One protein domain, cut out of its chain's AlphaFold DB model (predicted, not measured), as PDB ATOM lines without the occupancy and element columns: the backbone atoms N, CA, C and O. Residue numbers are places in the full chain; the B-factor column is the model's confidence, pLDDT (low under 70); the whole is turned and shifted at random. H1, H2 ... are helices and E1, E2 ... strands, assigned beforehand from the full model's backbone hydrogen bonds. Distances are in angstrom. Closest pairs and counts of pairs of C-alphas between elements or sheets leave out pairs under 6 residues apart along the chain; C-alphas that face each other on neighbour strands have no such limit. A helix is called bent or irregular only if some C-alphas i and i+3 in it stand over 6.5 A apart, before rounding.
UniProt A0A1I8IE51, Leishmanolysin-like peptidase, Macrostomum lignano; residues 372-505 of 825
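This is residues 372 to 505 of the 825 residues of the protein "Leishmanolysin-like peptidase" of Macrostomum lignano (UniProt A0A1I8IE51). Six strands, E6 E5 E4 E3 E8 E7, form one antiparallel sheet that is curled like part of a barrel and folded back on itself, so that its edge strands E6 and E7 come close together; the hairpin E1 and E2 makes a second, small sheet that crosses over it at 89 degrees as a loose sandwich. The short helix H2 sits beside the strands at one end of the curled sheet, and the first 23 residues, 372 to 394, are a long stretch with no named element. The printed part has 134 residues, with eight named strands and two named helices in the order E1 E2 E3 E4 E5 E6 H1 E7 E8 H2. The class is mostly strand, though under half of the residues, 62 of 134, are in named elements. The whole is compact, with a radius of gyration of the C-alphas of 15.0 A and spans of 41 by 38 by 29 A.

The largest sheet runs, strand beside strand, E6 (residues 462 to 466), E5 (455 to 459), E4 (434 to 443), E3 (424 to 431), E8 (484 to 487) and E7 (477 to 480), and it is strongly twisted. It is a folded sheet, one sheet bent back into two leaves that face each other: E6 and E5 face E3, E8 and E7, with E4 as the hinge. E4 bends by 63 degrees at residue 439 and pairs in a staggered way, with E3 over residues 434 to 441 and with E5 over residues 441 to 443. E3 to E6 are a meander, each strand the antiparallel neighbour of the one before. Within hydrogen-bond range are N 429 and O 436 of the hairpin E3 and E4 at 2.9 A, N 443 and O 456 of the hairpin E4 and E5 at 2.8 A, N 457 and O 464 of the hairpin E5 and E6 at 2.8 A, N 485 and O 430 of the neighbours E8 and E3 at 2.8 A, and N 480 and O 484 of the hairpin E7 and E8 at 2.8 A. Between the edge strands E6 and E7 the closest C-alphas, of Phe 462 and Phe 480, are 6.0 A apart. E1 (residues 395 to 401) and E2 (408 to 417) form a hairpin, with N 398 and O 411 at 3.0 A; E2 bends by 90 degrees at residue 414. This sheet and the large one form a sandwich, two sheets face to face, their facing parts 9.6 A centre to centre. The closest C-alphas of E1 and E3, of Ser 395 and Ser 426, are 5.6 A apart. Residues 388 to 389 pair antiparallel with 396 to 397 of E1. H2 (residues 491 to 494) is on the large sheet at a height of 8.0 A, over none of its strands. H1 (residues 468 to 472) is not on it, and is close but not clearly touching H2, with the C-alphas of Ser 468 and Ile 491 at 7.2 A. In H1 0 of 1 O i to N i+4 pairs is within hydrogen-bond range, and 1 of 2 O i to N i+3 pairs; H2 is too short for an O i to N i+4 pair.

E4 is 25.6 A long from first to last C-alpha, beginning at C-alpha 434 (50.367, 37.616, 19.125). E3 is 20.6 A, E2 20.1 A and E1 17.2 A; E1 begins at C-alpha 395 (43.855, 49.922, 5.246). H2 ends at C-alpha 494 (39.599, 40.511, -0.587).

The two C-alphas farthest apart, of Asn 404 and Gly 481, are 43.6 A apart. The printed part has no cut, and the link E4 to E5, 11 residues, is long. The mean pLDDT of the printed part is 77.3; 37 residues are under 70, among them 468 to 476 and 496 to 505.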
ATOM      1  N   SER A 372      30.910  38.723  17.146       40.69
ATOM      2  CA  SER A 372      30.810  37.868  15.955       40.69
ATOM      3  C   SER A 372      30.524  38.644  14.664       40.69
ATOM      4  O   SER A 372      30.787  38.136  13.577       40.69
ATOM      5  N   ASN A 373      29.987  39.864  14.768       53.03
ATOM      6  CA  ASN A 373      29.769  40.745  13.626       53.03
ATOM      7  C   ASN A 373      31.008  41.624  13.416       53.03
ATOM      8  O   ASN A 373      31.228  42.565  14.178       53.03
ATOM      9  N   SER A 374      31.766  41.369  12.346       65.19
ATOM     10  CA  SER A 374      33.048  42.017  11.990       65.19
ATOM     11  C   SER A 374      32.983  43.522  11.658       65.19
ATOM     12  O   SER A 374      33.890  44.064  11.035       65.19
ATOM     13  N   MET A 375      31.892  44.189  12.028       79.81
ATOM     14  CA  MET A 375      31.583  45.588  11.728       79.81
ATOM     15  C   MET A 375      31.873  46.485  12.939       79.81
ATOM     16  O   MET A 375      32.448  47.558  12.791       79.81
ATOM     17  N   PHE A 376      31.529  46.025  14.146       83.00
ATOM     18  CA  PHE A 376      31.698  46.781  15.390       83.00
ATOM     19  C   PHE A 376      32.809  46.186  16.264       83.00
ATOM     20  O   PHE A 376      33.128  45.000  16.179       83.00
ATOM     21  N   CYS A 377      33.394  47.006  17.131       80.31
ATOM     22  CA  CYS A 377      34.405  46.590  18.102       80.31
ATOM     23  C   CYS A 377      34.259  47.379  19.409       80.31
ATOM     24  O   CYS A 377      33.636  48.438  19.427       80.31
ATOM     25  N   SER A 378      34.830  46.868  20.503       77.50
ATOM     26  CA  SER A 378      34.964  47.646  21.741       77.50
ATOM     27  C   SER A 378      36.157  48.594  21.636       77.50
ATOM     28  O   SER A 378      37.180  48.215  21.064       77.50
ATOM     29  N   ALA A 379      36.022  49.807  22.174       66.56
ATOM     30  CA  ALA A 379      37.038  50.864  22.131       66.56
ATOM     31  C   ALA A 379      37.770  51.046  23.478       66.56
ATOM     32  O   ALA A 379      38.256  52.134  23.792       66.56
ATOM     33  N   ASP A 380      37.860  49.980  24.276       69.69
ATOM     34  CA  ASP A 380      38.651  49.946  25.509       69.69
ATOM     35  C   ASP A 380      40.144  50.165  25.200       69.69
ATOM     36  O   ASP A 380      40.615  49.811  24.114       69.69
ATOM     37  N   ALA A 381      40.908  50.711  26.151       58.62
ATOM     38  CA  ALA A 381      42.268  51.222  25.918       58.62
ATOM     39  C   ALA A 381      43.268  50.201  25.323       58.62
ATOM     40  O   ALA A 381      44.128  50.569  24.523       58.62
ATOM     41  N   GLU A 382      43.149  48.914  25.658       59.34
ATOM     42  CA  GLU A 382      43.974  47.857  25.047       59.34
ATOM     43  C   GLU A 382      43.527  47.534  23.608       59.34
ATOM     44  O   GLU A 382      44.341  47.233  22.737       59.34
ATOM     45  N   SER A 383      42.227  47.634  23.326       61.78
ATOM     46  CA  SER A 383      41.624  47.292  22.030       61.78
ATOM     47  C   SER A 383      41.659  48.410  20.982       61.78
ATOM     48  O   SER A 383      41.582  48.113  19.786       61.78
ATOM     49  N   SER A 384      41.821  49.669  21.398       64.50
ATOM     50  CA  SER A 384      41.961  50.833  20.509       64.50
ATOM     51  C   SER A 384      43.379  51.024  19.951       64.50
ATOM     52  O   SER A 384      43.552  51.725  18.952       64.50
ATOM     53  N   SER A 385      44.388  50.359  20.526       68.38
ATOM     54  CA  SER A 385      45.773  50.356  20.019       68.38
ATOM     55  C   SER A 385      46.077  49.196  19.053       68.38
ATOM     56  O   SER A 385      46.901  49.340  18.148       68.38
ATOM     57  N   ALA A 386      45.391  48.056  19.200       79.19
ATOM     58  CA  ALA A 386      45.614  46.858  18.391       79.19
ATOM     59  C   ALA A 386      45.294  47.070  16.896       79.19
ATOM     60  O   ALA A 386      44.201  47.527  16.548       79.19
ATOM     61  N   SER A 387      46.217  46.682  16.003       86.62
ATOM     62  CA  SER A 387      46.012  46.789  14.554       86.62
ATOM     63  C   SER A 387      45.023  45.741  14.032       86.62
ATOM     64  O   SER A 387      45.202  44.532  14.205       86.62
ATOM     65  N   ARG A 388      43.971  46.216  13.363       87.12
ATOM     66  CA  ARG A 388      42.881  45.427  12.771       87.12
ATOM     67  C   ARG A 388      42.745  45.770  11.281       87.12
ATOM     68  O   ARG A 388      43.073  46.897  10.908       87.12
ATOM     69  N   PRO A 389      42.256  44.861  10.420       86.69
ATOM     70  CA  PRO A 389      41.873  45.244   9.069       86.69
ATOM     71  C   PRO A 389      40.651  46.159   9.143       86.69
ATOM     72  O   PRO A 389      39.731  45.911   9.929       86.69
ATOM     73  N   ASP A 390      40.636  47.222   8.345       84.38
ATOM     74  CA  ASP A 390      39.427  48.015   8.167       84.38
ATOM     75  C   ASP A 390      38.341  47.204   7.428       84.38
ATOM     76  O   ASP A 390      38.621  46.208   6.761       84.38
ATOM     77  N   HIS A 391      37.093  47.659   7.509       80.44
ATOM     78  CA  HIS A 391      35.926  46.998   6.910       80.44
ATOM     79  C   HIS A 391      36.019  46.721   5.384       80.44
ATOM     80  O   HIS A 391      35.268  45.883   4.870       80.44
ATOM     81  N   SER A 392      36.887  47.439   4.658       79.00
ATOM     82  CA  SER A 392      37.128  47.301   3.215       79.00
ATOM     83  C   SER A 392      38.350  46.441   2.875       79.00
ATOM     84  O   SER A 392      38.565  46.132   1.704       79.00
ATOM     85  N   HIS A 393      39.145  46.051   3.879       83.31
ATOM     86  CA  HIS A 393      40.452  45.404   3.727       83.31
ATOM     87  C   HIS A 393      41.465  46.204   2.879       83.31
ATOM     88  O   HIS A 393      42.352  45.617   2.254       83.31
ATOM     89  N   LYS A 394      41.364  47.539   2.841       80.81
ATOM     90  CA  LYS A 394      42.268  48.430   2.081       80.81
ATOM     91  C   LYS A 394      43.218  49.234   2.965       80.81
ATOM     92  O   LYS A 394      44.139  49.864   2.454       80.81
ATOM     93  N   SER A 395      43.026  49.211   4.279       83.38
ATOM     94  CA  SER A 395      43.855  49.922   5.246       83.38
ATOM     95  C   SER A 395      44.000  49.131   6.542       83.38
ATOM     96  O   SER A 395      43.107  48.370   6.933       83.38
ATOM     97  N   VAL A 396      45.128  49.305   7.223       86.56
ATOM     98  CA  VAL A 396      45.251  48.927   8.631       86.56
ATOM     99  C   VAL A 396      44.594  50.018   9.478       86.56
ATOM    100  O   VAL A 396      44.801  51.210   9.263       86.56
ATOM    101  N   GLY A 397      43.781  49.609  10.446       87.38
ATOM    102  CA  GLY A 397      43.092  50.493  11.378       87.38
ATOM    103  C   GLY A 397      43.232  50.042  12.826       87.38
ATOM    104  O   GLY A 397      43.915  49.064  13.136       87.38
ATOM    105  N   SER A 398      42.538  50.728  13.727       86.50
ATOM    106  CA  SER A 398      42.303  50.262  15.099       86.50
ATOM    107  C   SER A 398      40.912  50.685  15.584       86.50
ATOM    108  O   SER A 398      40.201  51.403  14.879       86.50
ATOM    109  N   CYS A 399      40.446  50.170  16.728       86.25
ATOM    110  CA  CYS A 399      39.074  50.454  17.155       86.25
ATOM    111  C   CYS A 399      38.911  51.893  17.670       86.25
ATOM    112  O   CYS A 399      39.669  52.328  18.536       86.25
ATOM    113  N   GLY A 400      37.886  52.599  17.189       85.44
ATOM    114  CA  GLY A 400      37.550  53.948  17.637       85.44
ATOM    115  C   GLY A 400      36.066  54.284  17.486       85.44
ATOM    116  O   GLY A 400      35.323  53.618  16.761       85.44
ATOM    117  N   VAL A 401      35.638  55.330  18.196       85.19
ATOM    118  CA  VAL A 401      34.244  55.792  18.240       85.19
ATOM    119  C   VAL A 401      33.848  56.450  16.919       85.19
ATOM    120  O   VAL A 401      34.521  57.358  16.436       85.19
ATOM    121  N   ILE A 402      32.705  56.051  16.361       84.50
ATOM    122  CA  ILE A 402      32.133  56.692  15.177       84.50
ATOM    123  C   ILE A 402      31.413  57.977  15.607       84.50
ATOM    124  O   ILE A 402      30.364  57.912  16.247       84.50
ATOM    125  N   SER A 403      31.913  59.144  15.189       76.25
ATOM    126  CA  SER A 403      31.135  60.398  15.105       76.25
ATOM    127  C   SER A 403      30.367  60.807  16.379       76.25
ATOM    128  O   SER A 403      29.194  61.174  16.299       76.25
ATOM    129  N   ASN A 404      31.004  60.733  17.552       73.12
ATOM    130  CA  ASN A 404      30.394  61.036  18.861       73.12
ATOM    131  C   ASN A 404      29.146  60.189  19.208       73.12
ATOM    132  O   ASN A 404      28.351  60.574  20.065       73.12
ATOM    133  N   SER A 405      28.960  59.038  18.555       80.31
ATOM    134  CA  SER A 405      27.939  58.050  18.923       80.31
ATOM    135  C   SER A 405      28.420  57.133  20.056       80.31
ATOM    136  O   SER A 405      29.573  57.176  20.476       80.31
ATOM    137  N   ASN A 406      27.544  56.246  20.527       83.31
ATOM    138  CA  ASN A 406      27.898  55.135  21.415       83.31
ATOM    139  C   ASN A 406      28.445  53.900  20.662       83.31
ATOM    140  O   ASN A 406      28.610  52.845  21.272       83.31
ATOM    141  N   CYS A 407      28.704  54.007  19.356       84.31
ATOM    142  CA  CYS A 407      29.127  52.905  18.497       84.31
ATOM    143  C   CYS A 407      30.594  53.057  18.084       84.31
ATOM    144  O   CYS A 407      31.030  54.147  17.713       84.31
ATOM    145  N   SER A 408      31.343  51.953  18.098       85.88
ATOM    146  CA  SER A 408      32.758  51.924  17.705       85.88
ATOM    147  C   SER A 408      33.028  50.869  16.633       85.88
ATOM    148  O   SER A 408      32.404  49.805  16.616       85.88
ATOM    149  N   ALA A 409      33.951  51.180  15.728       86.62
ATOM    150  CA  ALA A 409      34.344  50.346  14.595       86.62
ATOM    151  C   ALA A 409      35.848  50.482  14.326       86.62
ATOM    152  O   ALA A 409      36.526  51.306  14.943       86.62
ATOM    153  N   VAL A 410      36.386  49.666  13.416       86.25
ATOM    154  CA  VAL A 410      37.787  49.801  12.999       86.25
ATOM    155  C   VAL A 410      37.917  51.048  12.129       86.25
ATOM    156  O   VAL A 410      37.510  51.049  10.967       86.25
ATOM    157  N   LEU A 411      38.481  52.106  12.708       85.31
ATOM    158  CA  LEU A 411      38.823  53.327  11.996       85.31
ATOM    159  C   LEU A 411      40.174  53.098  11.289       85.31
ATOM    160  O   LEU A 411      41.159  52.777  11.962       85.31
ATOM    161  N   PRO A 412      40.238  53.199   9.950       82.94
ATOM    162  CA  PRO A 412      41.479  53.026   9.198       82.94
ATOM    163  C   PRO A 412      42.453  54.183   9.462       82.94
ATOM    164  O   PRO A 412      42.024  55.301   9.743       82.94
ATOM    165  N   ARG A 413      43.764  53.929   9.370       79.50
ATOM    166  CA  ARG A 413      44.807  54.938   9.619       79.50
ATOM    167  C   ARG A 413      45.333  55.513   8.307       79.50
ATOM    168  O   ARG A 413      45.820  54.772   7.457       79.50
ATOM    169  N   ASP A 414      45.298  56.842   8.168       70.88
ATOM    170  CA  ASP A 414      45.728  57.578   6.962       70.88
ATOM    171  C   ASP A 414      47.148  57.204   6.491       70.88
ATOM    172  O   ASP A 414      47.450  57.317   5.307       70.88
ATOM    173  N   THR A 415      48.024  56.784   7.407       72.31
ATOM    174  CA  THR A 415      49.417  56.371   7.158       72.31
ATOM    175  C   THR A 415      49.584  54.926   6.684       72.31
ATOM    176  O   THR A 415      50.657  54.586   6.200       72.31
ATOM    177  N   GLU A 416      48.565  54.076   6.821       78.19
ATOM    178  CA  GLU A 416      48.641  52.626   6.588       78.19
ATOM    179  C   GLU A 416      47.555  52.172   5.599       78.19
ATOM    180  O   GLU A 416      46.784  51.237   5.835       78.19
ATOM    181  N   LEU A 417      47.478  52.869   4.464       80.12
ATOM    182  CA  LEU A 417      46.787  52.391   3.268       80.12
ATOM    183  C   LEU A 417      47.605  51.266   2.619       80.12
ATOM    184  O   LEU A 417      48.801  51.418   2.372       80.12
ATOM    185  N   CYS A 418      46.957  50.150   2.300       80.25
ATOM    186  CA  CYS A 418      47.566  49.093   1.505       80.25
ATOM    187  C   CYS A 418      47.632  49.530   0.036       80.25
ATOM    188  O   CYS A 418      46.673  50.104  -0.475       80.25
ATOM    189  N   ASN A 419      48.771  49.281  -0.625       69.06
ATOM    190  CA  ASN A 419      49.119  49.894  -1.911       69.06
ATOM    191  C   ASN A 419      47.982  49.823  -2.956       69.06
ATOM    192  O   ASN A 419      47.652  48.750  -3.464       69.06
ATOM    193  N   LEU A 420      47.454  51.002  -3.304       59.41
ATOM    194  CA  LEU A 420      46.299  51.212  -4.183       59.41
ATOM    195  C   LEU A 420      46.539  50.786  -5.642       59.41
ATOM    196  O   LEU A 420      45.579  50.553  -6.372       59.41
ATOM    197  N   THR A 421      47.799  50.656  -6.069       50.72
ATOM    198  CA  THR A 421      48.172  50.221  -7.431       50.72
ATOM    199  C   THR A 421      48.273  48.700  -7.589       50.72
ATOM    200  O   THR A 421      48.652  48.212  -8.651       50.72
ATOM    201  N   GLY A 422      47.924  47.920  -6.559       59.00
ATOM    202  CA  GLY A 422      47.937  46.461  -6.639       59.00
ATOM    203  C   GLY A 422      46.898  45.776  -5.757       59.00
ATOM    204  O   GLY A 422      46.129  46.393  -5.020       59.00
ATOM    205  N   ASN A 423      46.904  44.446  -5.787       76.69
ATOM    206  CA  ASN A 423      46.002  43.612  -4.990       76.69
ATOM    207  C   ASN A 423      46.439  43.501  -3.514       76.69
ATOM    208  O   ASN A 423      46.316  42.442  -2.903       76.69
ATOM    209  N   TRP A 424      46.985  44.570  -2.931       84.56
ATOM    210  CA  TRP A 424      47.382  44.579  -1.526       84.56
ATOM    211  C   TRP A 424      46.155  44.770  -0.634       84.56
ATOM    212  O   TRP A 424      45.302  45.616  -0.914       84.56
ATOM    213  N   ARG A 425      46.049  43.976   0.433       87.50
ATOM    214  CA  ARG A 425      44.914  44.001   1.368       87.50
ATOM    215  C   ARG A 425      45.386  43.921   2.807       87.50
ATOM    216  O   ARG A 425      46.342  43.205   3.095       87.50
ATOM    217  N   SER A 426      44.702  44.616   3.710       89.19
ATOM    218  CA  SER A 426      44.944  44.475   5.143       89.19
ATOM    219  C   SER A 426      44.340  43.154   5.615       89.19
ATOM    220  O   SER A 426      43.130  42.930   5.538       89.19
ATOM    221  N   LEU A 427      45.198  42.241   6.065       90.50
ATOM    222  CA  LEU A 427      44.808  40.904   6.505       90.50
ATOM    223  C   LEU A 427      45.341  40.660   7.915       90.50
ATOM    224  O   LEU A 427      46.452  41.068   8.259       90.50
ATOM    225  N   GLN A 428      44.525  40.010   8.744       90.19
ATOM    226  CA  GLN A 428      44.920  39.665  10.102       90.19
ATOM    227  C   GLN A 428      45.752  38.382  10.082       90.19
ATOM    228  O   GLN A 428      45.352  37.370   9.498       90.19
ATOM    229  N   ILE A 429      46.895  38.419  10.757       90.69
ATOM    230  CA  ILE A 429      47.800  37.284  10.903       90.69
ATOM    231  C   ILE A 429      48.151  37.057  12.373       90.69
ATOM    232  O   ILE A 429      47.931  37.912  13.238       90.69
ATOM    233  N   ARG A 430      48.659  35.863  12.672       89.75
ATOM    234  CA  ARG A 430      48.966  35.404  14.025       89.75
ATOM    235  C   ARG A 430      50.292  34.657  14.052       89.75
ATOM    236  O   ARG A 430      50.555  33.841  13.183       89.75
ATOM    237  N   SER A 431      51.078  34.844  15.104       90.75
ATOM    238  CA  SER A 431      52.108  33.876  15.487       90.75
ATOM    239  C   SER A 431      52.085  33.695  17.001       90.75
ATOM    240  O   SER A 431      52.010  34.668  17.758       90.75
ATOM    241  N   GLN A 432      52.085  32.439  17.450       85.75
ATOM    242  CA  GLN A 432      51.968  32.064  18.862       85.75
ATOM    243  C   GLN A 432      50.751  32.747  19.542       85.75
ATOM    244  O   GLN A 432      49.596  32.507  19.168       85.75
ATOM    245  N   ASN A 433      51.000  33.625  20.521       81.88
ATOM    246  CA  ASN A 433      49.992  34.396  21.257       81.88
ATOM    247  C   ASN A 433      49.892  35.872  20.824       81.88
ATOM    248  O   ASN A 433      49.236  36.656  21.505       81.88
ATOM    249  N   ARG A 434      50.510  36.270  19.704       84.94
ATOM    250  CA  ARG A 434      50.367  37.616  19.125       84.94
ATOM    251  C   ARG A 434      49.581  37.557  17.819       84.94
ATOM    252  O   ARG A 434      49.838  36.702  16.976       84.94
ATOM    253  N   SER A 435      48.661  38.499  17.635       86.38
ATOM    254  CA  SER A 435      47.982  38.745  16.362       86.38
ATOM    255  C   SER A 435      48.075  40.217  16.002       86.38
ATOM    256  O   SER A 435      47.868  41.063  16.872       86.38
ATOM    257  N   TRP A 436      48.333  40.510  14.737       89.06
ATOM    258  CA  TRP A 436      48.392  41.864  14.201       89.06
ATOM    259  C   TRP A 436      47.814  41.879  12.786       89.06
ATOM    260  O   TRP A 436      47.462  40.838  12.229       89.06
ATOM    261  N   THR A 437      47.683  43.072  12.222       91.19
ATOM    262  CA  THR A 437      47.290  43.263  10.825       91.19
ATOM    263  C   THR A 437      48.437  43.899  10.064       91.19
ATOM    264  O   THR A 437      49.048  44.845  10.561       91.19
ATOM    265  N   GLU A 438      48.694  43.405   8.859       90.06
ATOM    266  CA  GLU A 438      49.614  44.006   7.895       90.06
ATOM    267  C   GLU A 438      49.019  43.949   6.481       90.06
ATOM    268  O   GLU A 438      48.037  43.243   6.227       90.06
ATOM    269  N   CYS A 439      49.579  44.735   5.562       89.69
ATOM    270  CA  CYS A 439      49.192  44.706   4.156       89.69
ATOM    271  C   CYS A 439      49.905  43.551   3.448       89.69
ATOM    272  O   CYS A 439      51.132  43.523   3.417       89.69
ATOM    273  N   LEU A 440      49.150  42.638   2.835       91.12
ATOM    274  CA  LEU A 440      49.674  41.483   2.098       91.12
ATOM    275  C   LEU A 440      49.205  41.484   0.642       91.12
ATOM    276  O   LEU A 440      48.101  41.941   0.343       91.12
ATOM    277  N   SER A 441      50.036  40.955  -0.258       89.94
ATOM    278  CA  SER A 441      49.726  40.854  -1.687       89.94
ATOM    279  C   SER A 441      48.814  39.659  -1.965       89.94
ATOM    280  O   SER A 441      49.095  38.549  -1.505       89.94
ATOM    281  N   VAL A 442      47.736  39.870  -2.725       89.00
ATOM    282  CA  VAL A 442      46.714  38.854  -3.009       89.00
ATOM    283  C   VAL A 442      46.638  38.524  -4.502       89.00
ATOM    284  O   VAL A 442      46.455  39.396  -5.349       89.00
ATOM    285  N   ALA A 443      46.694  37.242  -4.846       88.38
ATOM    286  CA  ALA A 443      46.306  36.754  -6.163       88.38
ATOM    287  C   ALA A 443      44.821  36.357  -6.132       88.38
ATOM    288  O   ALA A 443      44.432  35.385  -5.479       88.38
ATOM    289  N   CYS A 444      43.997  37.144  -6.823       84.44
ATOM    290  CA  CYS A 444      42.565  36.908  -6.973       84.44
ATOM    291  C   CYS A 444      42.272  36.062  -8.225       84.44
ATOM    292  O   CYS A 444      42.936  36.256  -9.245       84.44
ATOM    293  N   PRO A 445      41.278  35.156  -8.183       83.56
ATOM    294  CA  PRO A 445      40.855  34.392  -9.352       83.56
ATOM    295  C   PRO A 445      40.071  35.282 -10.326       83.56
ATOM    296  O   PRO A 445      39.503  36.301  -9.928       83.56
ATOM    297  N   ALA A 446      39.991  34.867 -11.594       73.81
ATOM    298  CA  ALA A 446      39.235  35.587 -12.625       73.81
ATOM    299  C   ALA A 446      37.727  35.680 -12.311       73.81
ATOM    300  O   ALA A 446      37.098  36.696 -12.600       73.81
ATOM    301  N   GLU A 447      37.161  34.651 -11.669       72.88
ATOM    302  CA  GLU A 447      35.755  34.596 -11.253       72.88
ATOM    303  C   GLU A 447      35.640  34.453  -9.719       72.88
ATOM    304  O   GLU A 447      35.472  33.347  -9.201       72.88
ATOM    305  N   PRO A 448      35.728  35.557  -8.948       67.25
ATOM    306  CA  PRO A 448      35.734  35.524  -7.479       67.25
ATOM    307  C   PRO A 448      34.371  35.214  -6.833       67.25
ATOM    308  O   PRO A 448      34.278  35.175  -5.607       67.25
ATOM    309  N   ASP A 449      33.324  35.010  -7.638       67.81
ATOM    310  CA  ASP A 449      31.975  34.643  -7.184       67.81
ATOM    311  C   ASP A 449      31.618  33.164  -7.478       67.81
ATOM    312  O   ASP A 449      30.501  32.739  -7.179       67.81
ATOM    313  N   ALA A 450      32.536  32.369  -8.050       67.12
ATOM    314  CA  ALA A 450      32.343  30.925  -8.213       67.12
ATOM    315  C   ALA A 450      32.331  30.211  -6.845       67.12
ATOM    316  O   ALA A 450      33.031  30.621  -5.917       67.12
ATOM    317  N   SER A 451      31.555  29.128  -6.710       65.12
ATOM    318  CA  SER A 451      31.331  28.439  -5.421       65.12
ATOM    319  C   SER A 451      32.616  27.961  -4.750       65.12
ATOM    320  O   SER A 451      32.714  27.992  -3.523       65.12
ATOM    321  N   ASP A 452      33.599  27.576  -5.560       70.56
ATOM    322  CA  ASP A 452      34.829  26.907  -5.140       70.56
ATOM    323  C   ASP A 452      36.029  27.880  -5.159       70.56
ATOM    324  O   ASP A 452      37.172  27.483  -4.937       70.56
ATOM    325  N   ALA A 453      35.779  29.170  -5.424       74.25
ATOM    326  CA  ALA A 453      36.806  30.173  -5.678       74.25
ATOM    327  C   ALA A 453      37.772  30.350  -4.493       74.25
ATOM    328  O   ALA A 453      37.377  30.634  -3.358       74.25
ATOM    329  N   SER A 454      39.065  30.234  -4.783       84.56
ATOM    330  CA  SER A 454      40.158  30.436  -3.834       84.56
ATOM    331  C   SER A 454      40.970  31.682  -4.170       84.56
ATOM    332  O   SER A 454      41.091  32.044  -5.340       84.56
ATOM    333  N   TYR A 455      41.594  32.289  -3.164       88.25
ATOM    334  CA  TYR A 455      42.590  33.346  -3.357       88.25
ATOM    335  C   TYR A 455      43.915  32.947  -2.711       88.25
ATOM    336  O   TYR A 455      43.929  32.316  -1.650       88.25
ATOM    337  N   ALA A 456      45.027  33.322  -3.338       90.25
ATOM    338  CA  ALA A 456      46.357  33.127  -2.775       90.25
ATOM    339  C   ALA A 456      46.879  34.428  -2.152       90.25
ATOM    340  O   ALA A 456      46.587  35.519  -2.635       90.25
ATOM    341  N   VAL A 457      47.654  34.318  -1.078       92.12
ATOM    342  CA  VAL A 457      48.275  35.443  -0.369       92.12
ATOM    343  C   VAL A 457      49.772  35.211  -0.307       92.12
ATOM    344  O   VAL A 457      50.212  34.122   0.058       92.12
ATOM    345  N   THR A 458      50.549  36.231  -0.663       90.88
ATOM    346  CA  THR A 458      52.013  36.166  -0.715       90.88
ATOM    347  C   THR A 458      52.625  37.089   0.336       90.88
ATOM    348  O   THR A 458      52.264  38.264   0.427       90.88
ATOM    349  N   ARG A 459      53.556  36.547   1.127       91.06
ATOM    350  CA  ARG A 459      54.208  37.194   2.269       91.06
ATOM    351  C   ARG A 459      55.654  36.709   2.368       91.06
ATOM    352  O   ARG A 459      55.885  35.511   2.480       91.06
ATOM    353  N   ASN A 460      56.626  37.620   2.311       88.31
ATOM    354  CA  ASN A 460      58.064  37.302   2.378       88.31
ATOM    355  C   ASN A 460      58.517  36.198   1.388       88.31
ATOM    356  O   ASN A 460      59.366  35.377   1.713       88.31
ATOM    357  N   GLY A 461      57.912  36.145   0.194       85.94
ATOM    358  CA  GLY A 461      58.155  35.103  -0.816       85.94
ATOM    359  C   GLY A 461      57.364  33.800  -0.618       85.94
ATOM    360  O   GLY A 461      57.146  33.076  -1.584       85.94
ATOM    361  N   PHE A 462      56.852  33.524   0.585       89.69
ATOM    362  CA  PHE A 462      55.950  32.396   0.826       89.69
ATOM    363  C   PHE A 462      54.540  32.703   0.319       89.69
ATOM    364  O   PHE A 462      54.022  33.803   0.525       89.69
ATOM    365  N   GLN A 463      53.891  31.715  -0.296       91.50
ATOM    366  CA  GLN A 463      52.510  31.811  -0.763       91.50
ATOM    367  C   GLN A 463      51.628  30.763  -0.078       91.50
ATOM    368  O   GLN A 463      52.003  29.596   0.021       91.50
ATOM    369  N   VAL A 464      50.444  31.183   0.367       91.38
ATOM    370  CA  VAL A 464      49.399  30.323   0.948       91.38
ATOM    371  C   VAL A 464      48.079  30.534   0.213       91.38
ATOM    372  O   VAL A 464      47.860  31.602  -0.352       91.38
ATOM    373  N   THR A 465      47.185  29.542   0.225       90.00
ATOM    374  CA  THR A 465      45.882  29.615  -0.464       90.00
ATOM    375  C   THR A 465      44.724  29.464   0.518       90.00
ATOM    376  O   THR A 465      44.687  28.519   1.302       90.00
ATOM    377  N   CYS A 466      43.757  30.379   0.446       87.44
ATOM    378  CA  CYS A 466      42.503  30.338   1.195       87.44
ATOM    379  C   CYS A 466      41.373  29.792   0.304       87.44
ATOM    380  O   CYS A 466      41.108  30.342  -0.766       87.44
ATOM    381  N   LEU A 467      40.701  28.723   0.749       80.06
ATOM    382  CA  LEU A 467      39.669  27.995  -0.009       80.06
ATOM    383  C   LEU A 467      38.244  28.390   0.413       80.06
ATOM    384  O   LEU A 467      37.995  28.583   1.602       80.06
ATOM    385  N   SER A 468      37.291  28.409  -0.528       64.81
ATOM    386  CA  SER A 468      35.892  28.819  -0.287       64.81
ATOM    387  C   SER A 468      35.180  28.057   0.846       64.81
ATOM    388  O   SER A 468      34.584  28.668   1.738       64.81
ATOM    389  N   ASP A 469      35.294  26.725   0.886       55.50
ATOM    390  CA  ASP A 469      34.618  25.892   1.898       55.50
ATOM    391  C   ASP A 469      35.038  26.184   3.346       55.50
ATOM    392  O   ASP A 469      34.299  25.878   4.285       55.50
ATOM    393  N   SER A 470      36.181  26.849   3.537       51.00
ATOM    394  CA  SER A 470      36.661  27.273   4.852       51.00
ATOM    395  C   SER A 470      35.677  28.195   5.575       51.00
ATOM    396  O   SER A 470      35.601  28.181   6.799       51.00
ATOM    397  N   PHE A 471      34.899  29.004   4.852       54.72
ATOM    398  CA  PHE A 471      34.147  30.115   5.448       54.72
ATOM    399  C   PHE A 471      32.855  29.711   6.183       54.72
ATOM    400  O   PHE A 471      32.138  30.578   6.678       54.72
ATOM    401  N   LYS A 472      32.542  28.411   6.276       47.84
ATOM    402  CA  LYS A 472      31.240  27.911   6.759       47.84
ATOM    403  C   LYS A 472      31.109  27.751   8.285       47.84
ATOM    404  O   LYS A 472      29.994  27.530   8.750       47.84
ATOM    405  N   SER A 473      32.184  27.861   9.080       46.94
ATOM    406  CA  SER A 473      32.072  27.780  10.559       46.94
ATOM    407  C   SER A 473      33.185  28.446  11.386       46.94
ATOM    408  O   SER A 473      32.911  28.906  12.495       46.94
ATOM    409  N   ARG A 474      34.424  28.531  10.884       50.97
ATOM    410  CA  ARG A 474      35.544  29.301  11.468       50.97
ATOM    411  C   ARG A 474      36.447  29.797  10.334       50.97
ATOM    412  O   ARG A 474      36.566  29.072   9.353       50.97
ATOM    413  N   PRO A 475      37.115  30.960  10.436       57.06
ATOM    414  CA  PRO A 475      38.124  31.328   9.447       57.06
ATOM    415  C   PRO A 475      39.239  30.276   9.449       57.06
ATOM    416  O   PRO A 475      39.798  29.975  10.508       57.06
ATOM    417  N   ALA A 476      39.553  29.703   8.284       69.19
ATOM    418  CA  ALA A 476      40.687  28.793   8.178       69.19
ATOM    419  C   ALA A 476      41.983  29.531   8.522       69.19
ATOM    420  O   ALA A 476      42.175  30.691   8.155       69.19
ATOM    421  N   GLN A 477      42.861  28.835   9.237       81.38
ATOM    422  CA  GLN A 477      44.201  29.300   9.554       81.38
ATOM    423  C   GLN A 477      45.175  28.522   8.678       81.38
ATOM    424  O   GLN A 477      45.157  27.292   8.688       81.38
ATOM    425  N   VAL A 478      45.972  29.236   7.883       87.19
ATOM    426  CA  VAL A 478      46.928  28.641   6.937       87.19
ATOM    427  C   VAL A 478      48.308  29.212   7.224       87.19
ATOM    428  O   VAL A 478      48.464  30.427   7.329       87.19
ATOM    429  N   GLU A 479      49.297  28.343   7.405       89.69
ATOM    430  CA  GLU A 479      50.630  28.729   7.870       89.69
ATOM    431  C   GLU A 479      51.570  29.054   6.700       89.69
ATOM    432  O   GLU A 479      51.689  28.285   5.745       89.69
ATOM    433  N   PHE A 480      52.229  30.210   6.776       88.81
ATOM    434  CA  PHE A 480      53.368  30.577   5.940       88.81
ATOM    435  C   PHE A 480      54.625  29.829   6.414       88.81
ATOM    436  O   PHE A 480      54.739  29.460   7.582       88.81
ATOM    437  N   GLY A 481      55.616  29.667   5.531       82.56
ATOM    438  CA  GLY A 481      56.857  28.933   5.829       82.56
ATOM    439  C   GLY A 481      57.767  29.538   6.913       82.56
ATOM    440  O   GLY A 481      58.811  28.961   7.199       82.56
ATOM    441  N   ASP A 482      57.391  30.668   7.521       84.31
ATOM    442  CA  ASP A 482      58.100  31.345   8.614       84.31
ATOM    443  C   ASP A 482      57.400  31.232   9.990       84.31
ATOM    444  O   ASP A 482      57.737  31.970  10.916       84.31
ATOM    445  N   GLY A 483      56.442  30.309  10.160       84.69
ATOM    446  CA  GLY A 483      55.777  30.063  11.455       84.69
ATOM    447  C   GLY A 483      54.730  31.124  11.826       84.69
ATOM    448  O   GLY A 483      54.491  31.424  13.004       84.69
ATOM    449  N   VAL A 484      54.124  31.732  10.805       90.81
ATOM    450  CA  VAL A 484      53.074  32.749  10.921       90.81
ATOM    451  C   VAL A 484      51.824  32.253  10.203       90.81
ATOM    452  O   VAL A 484      51.893  31.760   9.085       90.81
ATOM    453  N   GLN A 485      50.661  32.393  10.829       91.19
ATOM    454  CA  GLN A 485      49.380  31.904  10.329       91.19
ATOM    455  C   GLN A 485      48.523  33.057   9.803       91.19
ATOM    456  O   GLN A 485      48.238  34.019  10.522       91.19
ATOM    457  N   LEU A 486      48.074  32.940   8.555       90.50
ATOM    458  CA  LEU A 486      47.052  33.793   7.960       90.50
ATOM    459  C   LEU A 486      45.670  33.417   8.493       90.50
ATOM    460  O   LEU A 486      45.319  32.239   8.498       90.50
ATOM    461  N   ILE A 487      44.857  34.409   8.861       88.06
ATOM    462  CA  ILE A 487      43.428  34.215   9.123       88.06
ATOM    463  C   ILE A 487      42.671  34.468   7.813       88.06
ATOM    464  O   ILE A 487      42.506  35.613   7.390       88.06
ATOM    465  N   CYS A 488      42.224  33.402   7.147       85.44
ATOM    466  CA  CYS A 488      41.465  33.506   5.901       85.44
ATOM    467  C   CYS A 488      40.095  34.166   6.139       85.44
ATOM    468  O   CYS A 488      39.333  33.750   7.013       85.44
ATOM    469  N   VAL A 489      39.752  35.152   5.310       79.69
ATOM    470  CA  VAL A 489      38.467  35.872   5.320       79.69
ATOM    471  C   VAL A 489      37.735  35.647   3.998       79.69
ATOM    472  O   VAL A 489      38.352  35.270   3.006       79.69
ATOM    473  N   HIS A 490      36.416  35.848   3.967       78.69
ATOM    474  CA  HIS A 490      35.604  35.510   2.795       78.69
ATOM    475  C   HIS A 490      36.125  36.198   1.519       78.69
ATOM    476  O   HIS A 490      36.207  37.429   1.474       78.69
ATOM    477  N   ILE A 491      36.431  35.408   0.479       78.81
ATOM    478  CA  ILE A 491      37.118  35.850  -0.754       78.81
ATOM    479  C   ILE A 491      36.556  37.147  -1.338       78.81
ATOM    480  O   ILE A 491      37.302  38.028  -1.750       78.81
ATOM    481  N   SER A 492      35.237  37.309  -1.291       74.25
ATOM    482  CA  SER A 492      34.520  38.451  -1.850       74.25
ATOM    483  C   SER A 492      34.831  39.814  -1.198       74.25
ATOM    484  O   SER A 492      34.414  40.840  -1.735       74.25
ATOM    485  N   LEU A 493      35.473  39.837  -0.022       75.19
ATOM    486  CA  LEU A 493      35.989  41.049   0.637       75.19
ATOM    487  C   LEU A 493      37.386  41.419   0.116       75.19
ATOM    488  O   LEU A 493      37.715  42.589  -0.030       75.19
ATOM    489  N   VAL A 494      38.193  40.401  -0.177       79.62
ATOM    490  CA  VAL A 494      39.599  40.511  -0.587       79.62
ATOM    491  C   VAL A 494      39.705  40.778  -2.094       79.62
ATOM    492  O   VAL A 494      40.493  41.613  -2.543       79.62
ATOM    493  N   CYS A 495      38.844  40.107  -2.857       78.62
ATOM    494  CA  CYS A 495      38.766  40.091  -4.311       78.62
ATOM    495  C   CYS A 495      37.409  40.640  -4.799       78.62
ATOM    496  O   CYS A 495      36.570  39.879  -5.288       78.62
ATOM    497  N   PRO A 496      37.139  41.951  -4.644       66.31
ATOM    498  CA  PRO A 496      36.020  42.587  -5.326       66.31
ATOM    499  C   PRO A 496      36.258  42.600  -6.844       66.31
ATOM    500  O   PRO A 496      37.399  42.647  -7.306       66.31
ATOM    501  N   ARG A 497      35.172  42.619  -7.627       61.75
ATOM    502  CA  ARG A 497      35.239  43.005  -9.046       61.75
ATOM    503  C   ARG A 497      35.741  44.455  -9.131       61.75
ATOM    504  O   ARG A 497      35.437  45.244  -8.239       61.75
ATOM    505  N   GLN A 498      36.499  44.796 -10.176       52.75
ATOM    506  CA  GLN A 498      37.062  46.141 -10.376       52.75
ATOM    507  C   GLN A 498      35.940  47.182 -10.516       52.75
ATOM    508  O   GLN A 498      35.372  47.347 -11.593       52.75
ATOM    509  N   SER A 499      35.581  47.847  -9.417       52.00
ATOM    510  CA  SER A 499      34.445  48.774  -9.407       52.00
ATOM    511  C   SER A 499      34.525  49.894  -8.377       52.00
ATOM    512  O   SER A 499      33.733  50.824  -8.474       52.00
ATOM    513  N   SER A 500      35.432  49.851  -7.398       55.78
ATOM    514  CA  SER A 500      35.413  50.843  -6.323       55.78
ATOM    515  C   SER A 500      36.129  52.138  -6.691       55.78
ATOM    516  O   SER A 500      37.061  52.151  -7.497       55.78
ATOM    517  N   VAL A 501      35.740  53.231  -6.030       55.56
ATOM    518  CA  VAL A 501      36.312  54.575  -6.223       55.56
ATOM    519  C   VAL A 501      37.850  54.608  -6.157       55.56
ATOM    520  O   VAL A 501      38.472  55.376  -6.885       55.56
ATOM    521  N   LEU A 502      38.472  53.768  -5.324       55.75
ATOM    522  CA  LEU A 502      39.935  53.673  -5.216       55.75
ATOM    523  C   LEU A 502      40.598  52.944  -6.392       55.75
ATOM    524  O   LEU A 502      41.724  53.277  -6.744       55.75
ATOM    525  N   ASP A 503      39.925  51.975  -7.014       59.75
ATOM    526  CA  ASP A 503      40.528  51.177  -8.093       59.75
ATOM    527  C   ASP A 503      40.732  52.044  -9.359       59.75
ATOM    528  O   ASP A 503      41.671  51.831 -10.127       59.75
ATOM    529  N   LEU A 504      39.914  53.097  -9.509       57.69
ATOM    530  CA  LEU A 504      40.034  54.146 -10.534       57.69
ATOM    531  C   LEU A 504      41.336  54.962 -10.432       57.69
ATOM    532  O   LEU A 504      41.743  55.577 -11.415       57.69
ATOM    533  N   LEU A 505      41.979  54.996  -9.257       54.09
ATOM    534  CA  LEU A 505      43.205  55.769  -9.028       54.09
ATOM    535  C   LEU A 505      44.487  55.007  -9.404       54.09
ATOM    536  O   LEU A 505      45.564  55.601  -9.448       54.09
TER     537      LEU A 505